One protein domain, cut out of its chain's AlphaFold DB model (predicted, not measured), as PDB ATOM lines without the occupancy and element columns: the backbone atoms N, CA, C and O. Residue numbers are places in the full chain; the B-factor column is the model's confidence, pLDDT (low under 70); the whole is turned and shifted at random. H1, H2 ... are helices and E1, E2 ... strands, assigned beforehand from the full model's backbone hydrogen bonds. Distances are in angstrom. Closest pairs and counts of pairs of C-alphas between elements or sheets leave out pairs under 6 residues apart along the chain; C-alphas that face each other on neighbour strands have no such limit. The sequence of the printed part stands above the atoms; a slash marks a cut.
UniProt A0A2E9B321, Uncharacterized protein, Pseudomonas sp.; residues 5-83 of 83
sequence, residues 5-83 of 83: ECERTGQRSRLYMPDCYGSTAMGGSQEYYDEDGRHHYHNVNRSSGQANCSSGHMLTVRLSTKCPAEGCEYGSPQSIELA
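AT A GLANCE: This is residues 5 to 83 of the 83 residues of an uncharacterized protein of Pseudomonas sp. (UniProt A0A2E9B321). With little regular structure, this is a long, loose body: a three-strand antiparallel sheet, E3-E4-E5, in one half and a small antiparallel hairpin, E1 and E2, at the other end. Residues 64 to 78 loop out toward that hairpin and back. The 79 printed residues include H1, then E1 to E5; the class is mostly strand, with 29 residues in named elements. The radius of gyration of the C-alphas is 16.4 A, the spans 50 by 26 by 16 A.

IN THESE COORDINATES: E3, residues 47 to 53, is 19.7 A long and starts at C-alpha 47 (136.246, 166.832, 89.028). E4 is residues 58 to 63, 16.4 A. E5, residues 79 to 82, ends at C-alpha 82 (137.256, 171.588, 103.638). E1 is residues 30 to 33, E2 39 to 42, H1 5 to 8.

HOW THE PARTS SIT: E3, E4 and E5 form a meander, each strand the antiparallel neighbour of the one before. Within hydrogen-bond range are N 47 and O 63, 2.9 A, and N 60 and O 81, 3.0 A. In the hairpin E1 and E2, N 40 and O 32 are 2.8 A apart. H1, too short for an O i to N i+4 pair, only grazes the three-strand sheet, with residues 5 to 6.

THE WHOLE: The C-alphas farthest apart, of Glu 35 and Ser 55, are 50.8 A apart. The printed part has no cut. Links H1 to E1 and E4 to E5 are long. Residues 78 and 80 to 83 have pLDDT under 70.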
ATOM      1  N   GLU A   5     132.358 172.823 109.063       87.88
ATOM      2  CA  GLU A   5     132.793 173.776 110.087       87.88
ATOM      3  C   GLU A   5     131.621 174.346 110.902       87.88
ATOM      4  O   GLU A   5     131.697 174.451 112.129       87.88
ATOM      5  N   CYS A   6     130.501 174.650 110.241       89.19
ATOM      6  CA  CYS A   6     129.283 175.072 110.934       89.19
ATOM      7  C   CYS A   6     128.711 173.935 111.785       89.19
ATOM      8  O   CYS A   6     128.270 174.169 112.901       89.19
ATOM      9  N   GLU A   7     128.761 172.699 111.290       90.50
ATOM     10  CA  GLU A   7     128.314 171.529 112.044       90.50
ATOM     11  C   GLU A   7     129.160 171.307 113.303       90.50
ATOM     12  O   GLU A   7     128.604 171.141 114.388       90.50
ATOM     13  N   ARG A   8     130.488 171.427 113.193       87.94
ATOM     14  CA  ARG A   8     131.413 171.330 114.333       87.94
ATOM     15  C   ARG A   8     131.155 172.394 115.404       87.94
ATOM     16  O   ARG A   8     131.345 172.129 116.586       87.94
ATOM     17  N   THR A   9     130.736 173.591 115.000       89.62
ATOM     18  CA  THR A   9     130.455 174.717 115.909       89.62
ATOM     19  C   THR A   9     128.988 174.798 116.344       89.62
ATOM     20  O   THR A   9     128.606 175.737 117.039       89.62
ATOM     21  N   GLY A  10     128.149 173.830 115.953       89.19
ATOM     22  CA  GLY A  10     126.719 173.809 116.285       89.19
ATOM     23  C   GLY A  10     125.890 174.885 115.570       89.19
ATOM     24  O   GLY A  10     124.753 175.156 115.956       89.19
ATOM     25  N   GLN A  11     126.438 175.508 114.528       89.19
ATOM     26  CA  GLN A  11     125.783 176.544 113.742       89.19
ATOM     27  C   GLN A  11     125.010 175.955 112.557       89.19
ATOM     28  O   GLN A  11     125.383 174.949 111.949       89.19
ATOM     29  N   ARG A  12     123.926 176.630 112.166       89.50
ATOM     30  CA  ARG A  12     123.199 176.317 110.929       89.50
ATOM     31  C   ARG A  12     123.824 177.080 109.768       89.50
ATOM     32  O   ARG A  12     124.081 178.272 109.883       89.50
ATOM     33  N   SER A  13     123.984 176.418 108.627       88.44
ATOM     34  CA  SER A  13     124.381 177.072 107.381       88.44
ATOM     35  C   SER A  13     123.697 176.452 106.172       88.44
ATOM     36  O   SER A  13     123.306 175.281 106.179       88.44
ATOM     37  N   ARG A  14     123.536 177.266 105.127       90.44
ATOM     38  CA  ARG A  14     123.156 176.819 103.786       90.44
ATOM     39  C   ARG A  14     124.425 176.614 102.972       90.44
ATOM     40  O   ARG A  14     125.303 177.469 103.013       90.44
ATOM     41  N   LEU A  15     124.511 175.502 102.251       89.44
ATOM     42  CA  LEU A  15     125.593 175.234 101.308       89.44
ATOM     43  C   LEU A  15     125.161 175.660  99.900       89.44
ATOM     44  O   LEU A  15     124.085 175.261  99.450       89.44
ATOM     45  N   TYR A  16     125.994 176.452  99.236       90.62
ATOM     46  CA  TYR A  16     125.873 176.814  97.831       90.62
ATOM     47  C   TYR A  16     126.876 175.966  97.056       90.62
ATOM     48  O   TYR A  16     128.081 176.050  97.290       90.62
ATOM     49  N   MET A  17     126.357 175.070  96.219       89.06
ATOM     50  CA  MET A  17     127.185 174.164  95.426       89.06
ATOM     51  C   MET A  17     127.877 174.932  94.292       89.06
ATOM     52  O   MET A  17     127.367 175.973  93.882       89.06
ATOM     53  N   PRO A  18     129.014 174.429  93.781       88.38
ATOM     54  CA  PRO A  18     129.683 175.030  92.639       88.38
ATOM     55  C   PRO A  18     128.768 174.965  91.411       88.38
ATOM     56  O   PRO A  18     128.255 173.894  91.086       88.38
ATOM     57  N   ASP A  19     128.623 176.080  90.697       88.44
ATOM     58  CA  ASP A  19     127.938 176.107  89.395       88.44
ATOM     59  C   ASP A  19     128.829 175.558  88.264       88.44
ATOM     60  O   ASP A  19     128.352 175.232  87.178       88.44
ATOM     61  N   CYS A  20     130.137 175.439  88.512       88.31
ATOM     62  CA  CYS A  20     131.107 174.893  87.576       88.31
ATOM     63  C   CYS A  20     132.115 173.971  88.272       88.31
ATOM     64  O   CYS A  20     132.448 174.132  89.449       88.31
ATOM     65  N   TYR A  21     132.619 173.002  87.509       91.00
ATOM     66  CA  TYR A  21     133.643 172.065  87.950       91.00
ATOM     67  C   TYR A  21     134.776 172.018  86.926       91.00
ATOM     68  O   TYR A  21     134.532 171.908  85.725       91.00
ATOM     69  N   GLY A  22     136.018 172.049  87.403       93.25
ATOM     70  CA  GLY A  22     137.178 171.656  86.610       93.25
ATOM     71  C   GLY A  22     137.303 170.139  86.631       93.25
ATOM     72  O   GLY A  22     137.154 169.540  87.691       93.25
ATOM     73  N   SER A  23     137.561 169.511  85.486       91.81
ATOM     74  CA  SER A  23     137.752 168.058  85.397       91.81
ATOM     75  C   SER A  23     139.094 167.735  84.764       91.81
ATOM     76  O   SER A  23     139.523 168.416  83.833       91.81
ATOM     77  N   THR A  24     139.757 166.689  85.250       92.00
ATOM     78  CA  THR A  24     140.924 166.140  84.556       92.00
ATOM     79  C   THR A  24     140.480 165.424  83.278       92.00
ATOM     80  O   THR A  24     139.387 164.863  83.227       92.00
ATOM     81  N   ALA A  25     141.343 165.420  82.263       91.56
ATOM     82  CA  ALA A  25     141.129 164.718  80.998       91.56
ATOM     83  C   ALA A  25     142.303 163.763  80.723       91.56
ATOM     84  O   ALA A  25     143.118 163.975  79.827       91.56
ATOM     85  N   MET A  26     142.421 162.737  81.561       90.44
ATOM     86  CA  MET A  26     143.472 161.725  81.521       90.44
ATOM     87  C   MET A  26     143.016 160.505  80.714       90.44
ATOM     88  O   MET A  26     141.895 160.012  80.880       90.44
ATOM     89  N   GLY A  27     143.917 159.986  79.878       89.19
ATOM     90  CA  GLY A  27     143.781 158.653  79.294       89.19
ATOM     91  C   GLY A  27     144.010 157.569  80.352       89.19
ATOM     92  O   GLY A  27     144.808 157.761  81.267       89.19
ATOM     93  N   GLY A  28     143.310 156.440  80.232       86.81
ATOM     94  CA  GLY A  28     143.420 155.314  81.173       86.81
ATOM     95  C   GLY A  28     142.139 154.978  81.932       86.81
ATOM     96  O   GLY A  28     142.168 154.111  82.798       86.81
ATOM     97  N   SER A  29     141.017 155.628  81.603       90.50
ATOM     98  CA  SER A  29     139.719 155.130  82.056       90.50
ATOM     99  C   SER A  29     139.394 153.827  81.332       90.50
ATOM    100  O   SER A  29     139.634 153.723  80.128       90.50
ATOM    101  N   GLN A  30     138.881 152.843  82.061       92.88
ATOM    102  CA  GLN A  30     138.578 151.517  81.528       92.88
ATOM    103  C   GLN A  30     137.129 151.144  81.812       92.88
ATOM    104  O   GLN A  30     136.582 151.482  82.860       92.88
ATOM    105  N   GLU A  31     136.531 150.424  80.873       94.44
ATOM    106  CA  GLU A  31     135.188 149.877  80.988       94.44
ATOM    107  C   GLU A  31     135.212 148.441  80.471       94.44
ATOM    108  O   GLU A  31     135.700 148.192  79.366       94.44
ATOM    109  N   TYR A  32     134.760 147.493  81.290       95.56
ATOM    110  CA  TYR A  32     134.810 146.067  80.963       95.56
ATOM    111  C   TYR A  32     133.783 145.263  81.766       95.56
ATOM    112  O   TYR A  32     133.196 145.763  82.722       95.56
ATOM    113  N   TYR A  33     133.568 144.008  81.369       96.12
ATOM    114  CA  TYR A  33     132.804 143.024  82.137       96.12
ATOM    115  C   TYR A  33     133.762 141.955  82.669       96.12
ATOM    116  O   TYR A  33     134.671 141.550  81.942       96.12
ATOM    117  N   ASP A  34     133.597 141.545  83.925       95.62
ATOM    118  CA  ASP A  34     134.393 140.461  84.518       95.62
ATOM    119  C   ASP A  34     133.849 139.066  84.153       95.62
ATOM    120  O   ASP A  34     132.866 138.938  83.415       95.62
ATOM    121  N   GLU A  35     134.499 138.005  84.642       96.50
ATOM    122  CA  GLU A  35     134.091 136.620  84.361       96.50
ATOM    123  C   GLU A  35     132.707 136.265  84.932       96.50
ATOM    124  O   GLU A  35     132.046 135.363  84.415       96.50
ATOM    125  N   ASP A  36     132.244 137.005  85.943       95.44
ATOM    126  CA  ASP A  36     130.908 136.877  86.536       95.44
ATOM    127  C   ASP A  36     129.851 137.711  85.778       95.44
ATOM    128  O   ASP A  36     128.672 137.722  86.148       95.44
ATOM    129  N   GLY A  37     130.248 138.431  84.722       94.75
ATOM    130  CA  GLY A  37     129.373 139.297  83.933       94.75
ATOM    131  C   GLY A  37     129.013 140.620  84.616       94.75
ATOM    132  O   GLY A  37     128.058 141.279  84.193       94.75
ATOM    133  N   ARG A  38     129.743 141.042  85.658       96.19
ATOM    134  CA  ARG A  38     129.536 142.344  86.310       96.19
ATOM    135  C   ARG A  38     130.220 143.449  85.517       96.19
ATOM    136  O   ARG A  38     131.345 143.296  85.052       96.19
ATOM    137  N   HIS A  39     129.544 144.588  85.402       95.25
ATOM    138  CA  HIS A  39     130.066 145.774  84.724       95.25
ATOM    139  C   HIS A  39     131.018 146.562  85.627       95.25
ATOM    140  O   HIS A  39     130.635 146.998  86.714       95.25
ATOM    141  N   HIS A  40     132.240 146.786  85.149       94.88
ATOM    142  CA  HIS A  40     133.252 147.616  85.791       94.88
ATOM    143  C   HIS A  40     133.450 148.911  85.015       94.88
ATOM    144  O   HIS A  40     133.650 148.901  83.800       94.88
ATOM    145  N   TYR A  41     133.462 150.029  85.741       93.88
ATOM    146  CA  TYR A  41     133.782 151.345  85.197       93.88
ATOM    147  C   TYR A  41     134.826 152.036  86.070       93.88
ATOM    148  O   TYR A  41     134.554 152.477  87.189       93.88
ATOM    149  N   HIS A  42     136.043 152.112  85.547       93.62
ATOM    150  CA  HIS A  42     137.219 152.635  86.223       93.62
ATOM    151  C   HIS A  42     137.594 153.988  85.631       93.62
ATOM    152  O   HIS A  42     138.413 154.076  84.719       93.62
ATOM    153  N   ASN A  43     136.981 155.055  86.142       90.31
ATOM    154  CA  ASN A  43     137.293 156.413  85.714       90.31
ATOM    155  C   ASN A  43     138.459 156.988  86.528       90.31
ATOM    156  O   ASN A  43     138.329 157.230  87.728       90.31
ATOM    157  N   VAL A  44     139.585 157.249  85.862       90.75
ATOM    158  CA  VAL A  44     140.746 157.915  86.483       90.75
ATOM    159  C   VAL A  44     140.528 159.417  86.665       90.75
ATOM    160  O   VAL A  44     141.285 160.069  87.389       90.75
ATOM    161  N   ASN A  45     139.518 159.980  85.999       90.12
ATOM    162  CA  ASN A  45     139.276 161.407  86.026       90.12
ATOM    163  C   ASN A  45     138.564 161.848  87.296       90.12
ATOM    164  O   ASN A  45     137.706 161.155  87.846       90.12
ATOM    165  N   ARG A  46     138.931 163.044  87.747       89.50
ATOM    166  CA  ARG A  46     138.359 163.689  88.925       89.50
ATOM    167  C   ARG A  46     137.864 165.067  88.537       89.50
ATOM    168  O   ARG A  46     138.505 165.748  87.735       89.50
ATOM    169  N   SER A  47     136.764 165.477  89.149       90.62
ATOM    170  CA  SER A  47     136.246 166.832  89.028       90.62
ATOM    171  C   SER A  47     136.328 167.539  90.371       90.62
ATOM    172  O   SER A  47     136.136 166.925  91.418       90.62
ATOM    173  N   SER A  48     136.607 168.834  90.371       92.50
ATOM    174  CA  SER A  48     136.577 169.645  91.581       92.50
ATOM    175  C   SER A  48     135.963 171.012  91.326       92.50
ATOM    176  O   SER A  48     136.020 171.548  90.220       92.50
ATOM    177  N   GLY A  49     135.338 171.560  92.359       92.06
ATOM    178  CA  GLY A  49     134.701 172.870  92.327       92.06
ATOM    179  C   GLY A  49     134.750 173.517  93.703       92.06
ATOM    180  O   GLY A  49     134.907 172.833  94.717       92.06
ATOM    181  N   GLN A  50     134.629 174.840  93.737       91.69
ATOM    182  CA  GLN A  50     134.551 175.585  94.989       91.69
ATOM    183  C   GLN A  50     133.093 175.830  95.355       91.69
ATOM    184  O   GLN A  50     132.302 176.292  94.538       91.69
ATOM    185  N   ALA A  51     132.748 175.495  96.589       90.38
ATOM    186  CA  ALA A  51     131.459 175.771  97.195       90.38
ATOM    187  C   ALA A  51     131.644 176.764  98.337       90.38
ATOM    188  O   ALA A  51     132.716 176.855  98.939       90.38
ATOM    189  N   ASN A  52     130.582 177.471  98.685       92.00
ATOM    190  CA  ASN A  52     130.580 178.375  99.825       92.00
ATOM    191  C   ASN A  52     129.365 178.113 100.705       92.00
ATOM    192  O   ASN A  52     128.322 177.650 100.242       92.00
ATOM    193  N   CYS A  53     129.479 178.402 101.995       92.50
ATOM    194  CA  CYS A  53     128.337 178.358 102.898       92.50
ATOM    195  C   CYS A  53     127.833 179.764 103.244       92.50
ATOM    196  O   CYS A  53     128.530 180.761 103.067       92.50
ATOM    197  N   SER A  54     126.614 179.855 103.779       94.06
ATOM    198  CA  SER A  54     126.010 181.121 104.222       94.06
ATOM    199  C   SER A  54     126.767 181.822 105.352       94.06
ATOM    200  O   SER A  54     126.512 182.994 105.594       94.06
ATOM    201  N   SER A  55     127.667 181.117 106.040       91.31
ATOM    202  CA  SER A  55     128.538 181.680 107.081       91.31
ATOM    203  C   SER A  55     129.883 182.176 106.534       91.31
ATOM    204  O   SER A  55     130.707 182.645 107.307       91.31
ATOM    205  N   GLY A  56     130.116 182.076 105.219       90.31
ATOM    206  CA  GLY A  56     131.327 182.577 104.563       90.31
ATOM    207  C   GLY A  56     132.472 181.571 104.420       90.31
ATOM    208  O   GLY A  56     133.487 181.917 103.825       90.31
ATOM    209  N   HIS A  57     132.333 180.327 104.897       90.25
ATOM    210  CA  HIS A  57     133.363 179.298 104.695       90.25
ATOM    211  C   HIS A  57     133.404 178.836 103.236       90.25
ATOM    212  O   HIS A  57     132.357 178.572 102.633       90.25
ATOM    213  N   MET A  58     134.617 178.689 102.705       89.88
ATOM    214  CA  MET A  58     134.876 178.088 101.398       89.88
ATOM    215  C   MET A  58     135.193 176.600 101.549       89.88
ATOM    216  O   MET A  58     135.818 176.168 102.513       89.88
ATOM    217  N   LEU A  59     134.724 175.810 100.593       88.56
ATOM    218  CA  LEU A  59     134.787 174.354 100.590       88.56
ATOM    219  C   LEU A  59     135.264 173.886  99.220       88.56
ATOM    220  O   LEU A  59     134.872 174.459  98.202       88.56
ATOM    221  N   THR A  60     136.042 172.808  99.185       88.88
ATOM    222  CA  THR A  60     136.379 172.138  97.928       88.88
ATOM    223  C   THR A  60     135.520 170.888  97.781       88.88
ATOM    224  O   THR A  60     135.655 169.910  98.514       88.88
ATOM    225  N   VAL A  61     134.632 170.893  96.794       87.62
ATOM    226  CA  VAL A  61     133.874 169.701  96.411       87.62
ATOM    227  C   VAL A  61     134.731 168.886  95.450       87.62
ATOM    228  O   VAL A  61     135.198 169.432  94.450       87.62
ATOM    229  N   ARG A  62     134.932 167.595  95.732       88.06
ATOM    230  CA  ARG A  62     135.672 166.664  94.870       88.06
ATOM    231  C   ARG A  62     134.747 165.537  94.421       88.06
ATOM    232  O   ARG A  62     134.191 164.790  95.218       88.06
ATOM    233  N   LEU A  63     134.580 165.408  93.116       85.38
ATOM    234  CA  LEU A  63     133.794 164.350  92.509       85.38
ATOM    235  C   LEU A  63     134.742 163.332  91.879       85.38
ATOM    236  O   LEU A  63     135.613 163.660  91.073       85.38
ATOM    237  N   SER A  64     134.534 162.082  92.249       84.62
ATOM    238  CA  SER A  64     135.116 160.899  91.634       84.62
ATOM    239  C   SER A  64     133.997 159.887  91.419       84.62
ATOM    240  O   SER A  64     132.928 159.969  92.031       84.62
ATOM    241  N   THR A  65     134.219 158.960  90.490       85.62
ATOM    242  CA  THR A  65     133.262 157.887  90.215       85.62
ATOM    243  C   THR A  65     133.776 156.613  90.867       85.62
ATOM    244  O   THR A  65     134.873 156.160  90.543       85.62
ATOM    245  N   LYS A  66     133.002 156.049  91.798       90.56
ATOM    246  CA  LYS A  66     133.249 154.700  92.313       90.56
ATOM    247  C   LYS A  66     132.800 153.679  91.268       90.56
ATOM    248  O   LYS A  66     131.772 153.890  90.623       90.56
ATOM    249  N   CYS A  67     133.545 152.588  91.127       92.94
ATOM    250  CA  CYS A  67     133.125 151.472  90.289       92.94
ATOM    251  C   CYS A  67     131.761 150.927  90.767       92.94
ATOM    252  O   CYS A  67     131.579 150.736  91.973       92.94
ATOM    253  N   PRO A  68     130.790 150.703  89.859       91.25
ATOM    254  CA  PRO A  68     129.465 150.206  90.229       91.25
ATOM    255  C   PRO A  68     129.445 148.707  90.561       91.25
ATOM    256  O   PRO A  68     128.479 148.248  91.168       91.25
ATOM    257  N   ALA A  69     130.479 147.945  90.184       93.62
ATOM    258  CA  ALA A  69     130.572 146.523  90.492       93.62
ATOM    259  C   ALA A  69     130.648 146.283  92.009       93.62
ATOM    260  O   ALA A  69     131.499 146.840  92.708       93.62
ATOM    261  N   GLU A  70     129.771 145.417  92.518       91.75
ATOM    262  CA  GLU A  70     129.783 145.002  93.921       91.75
ATOM    263  C   GLU A  70     131.130 144.354  94.280       91.75
ATOM    264  O   GLU A  70     131.639 143.509  93.548       91.75
ATOM    265  N   GLY A  71     131.728 144.777  95.397       90.31
ATOM    266  CA  GLY A  71     133.045 144.305  95.835       90.31
ATOM    267  C   GLY A  71     134.242 144.960  95.135       90.31
ATOM    268  O   GLY A  71     135.370 144.759  95.578       90.31
ATOM    269  N   CYS A  72     134.037 145.785  94.101       91.56
ATOM    270  CA  CYS A  72     135.124 146.546  93.492       91.56
ATOM    271  C   CYS A  72     135.431 147.817  94.301       91.56
ATOM    272  O   CYS A  72     134.572 148.679  94.519       91.56
ATOM    273  N   GLU A  73     136.684 147.951  94.743       92.00
ATOM    274  CA  GLU A  73     137.159 149.110  95.512       92.00
ATOM    275  C   GLU A  73     137.731 150.231  94.633       92.00
ATOM    276  O   GLU A  73     138.254 151.219  95.147       92.00
ATOM    277  N   TYR A  74     137.638 150.109  93.305       90.25
ATOM    278  CA  TYR A  74     138.170 151.127  92.410       90.25
ATOM    279  C   TYR A  74     137.385 152.442  92.500       90.25
ATOM    280  O   TYR A  74     136.150 152.484  92.442       90.25
ATOM    281  N   GLY A  75     138.141 153.537  92.548       84.50
ATOM    282  CA  GLY A  75     137.612 154.886  92.684       84.50
ATOM    283  C   GLY A  75     137.203 155.191  94.122       84.50
ATOM    284  O   GLY A  75     137.470 154.447  95.058       84.50
ATOM    285  N   SER A  76     136.555 156.330  94.313       79.44
ATOM    286  CA  SER A  76     135.989 156.699  95.606       79.44
ATOM    287  C   SER A  76     134.596 157.280  95.401       79.44
ATOM    288  O   SER A  76     134.305 157.801  94.322       79.44
ATOM    289  N   PRO A  77     133.710 157.184  96.404       72.25
ATOM    290  CA  PRO A  77     132.480 157.958  96.400       72.25
ATOM    291  C   PRO A  77     132.793 159.454  96.310       72.25
ATOM    292  O   PRO A  77     133.855 159.900  96.749       72.25
ATOM    293  N   GLN A  78     131.840 160.228  95.797       67.75
ATOM    294  CA  GLN A  78     131.913 161.687  95.825       67.75
ATOM    295  C   GLN A  78     132.144 162.175  97.265       67.75
ATOM    296  O   GLN A  78     131.419 161.766  98.178       67.75
ATOM    297  N   SER A  79     133.141 163.040  97.468       70.81
ATOM    298  CA  SER A  79     133.493 163.586  98.782       70.81
ATOM    299  C   SER A  79     133.500 165.117  98.772       70.81
ATOM    300  O   SER A  79     133.773 165.778  97.769       70.81
ATOM    301  N   ILE A  80     133.165 165.718  99.912       66.62
ATOM    302  CA  ILE A  80     133.289 167.165 100.119       66.62
ATOM    303  C   ILE A  80     134.316 167.358 101.218       66.62
ATOM    304  O   ILE A  80     134.131 166.865 102.330       66.62
ATOM    305  N   GLU A  81     135.387 168.075 100.902       68.56
ATOM    306  CA  GLU A  81     136.486 168.324 101.826       68.56
ATOM    307  C   GLU A  81     136.606 169.832 102.073       68.56
ATOM    308  O   GLU A  81     136.363 170.663 101.191       68.56
ATOM    309  N   LEU A  82     136.930 170.202 103.312       61.00
ATOM    310  CA  LEU A  82     137.256 171.588 103.638       61.00
ATOM    311  C   LEU A  82     138.515 171.985 102.853       61.00
ATOM    312  O   LEU A  82     139.432 171.172 102.718       61.00
ATOM    313  N   ALA A  83     138.495 173.191 102.277       55.84
ATOM    314  CA  ALA A  83     139.651 173.756 101.588       55.84
ATOM    315  C   ALA A  83     140.753 174.119 102.591       55.84
ATOM    316  O   ALA A  83     140.397 174.563 103.706       55.84
TER     317      ALA A  83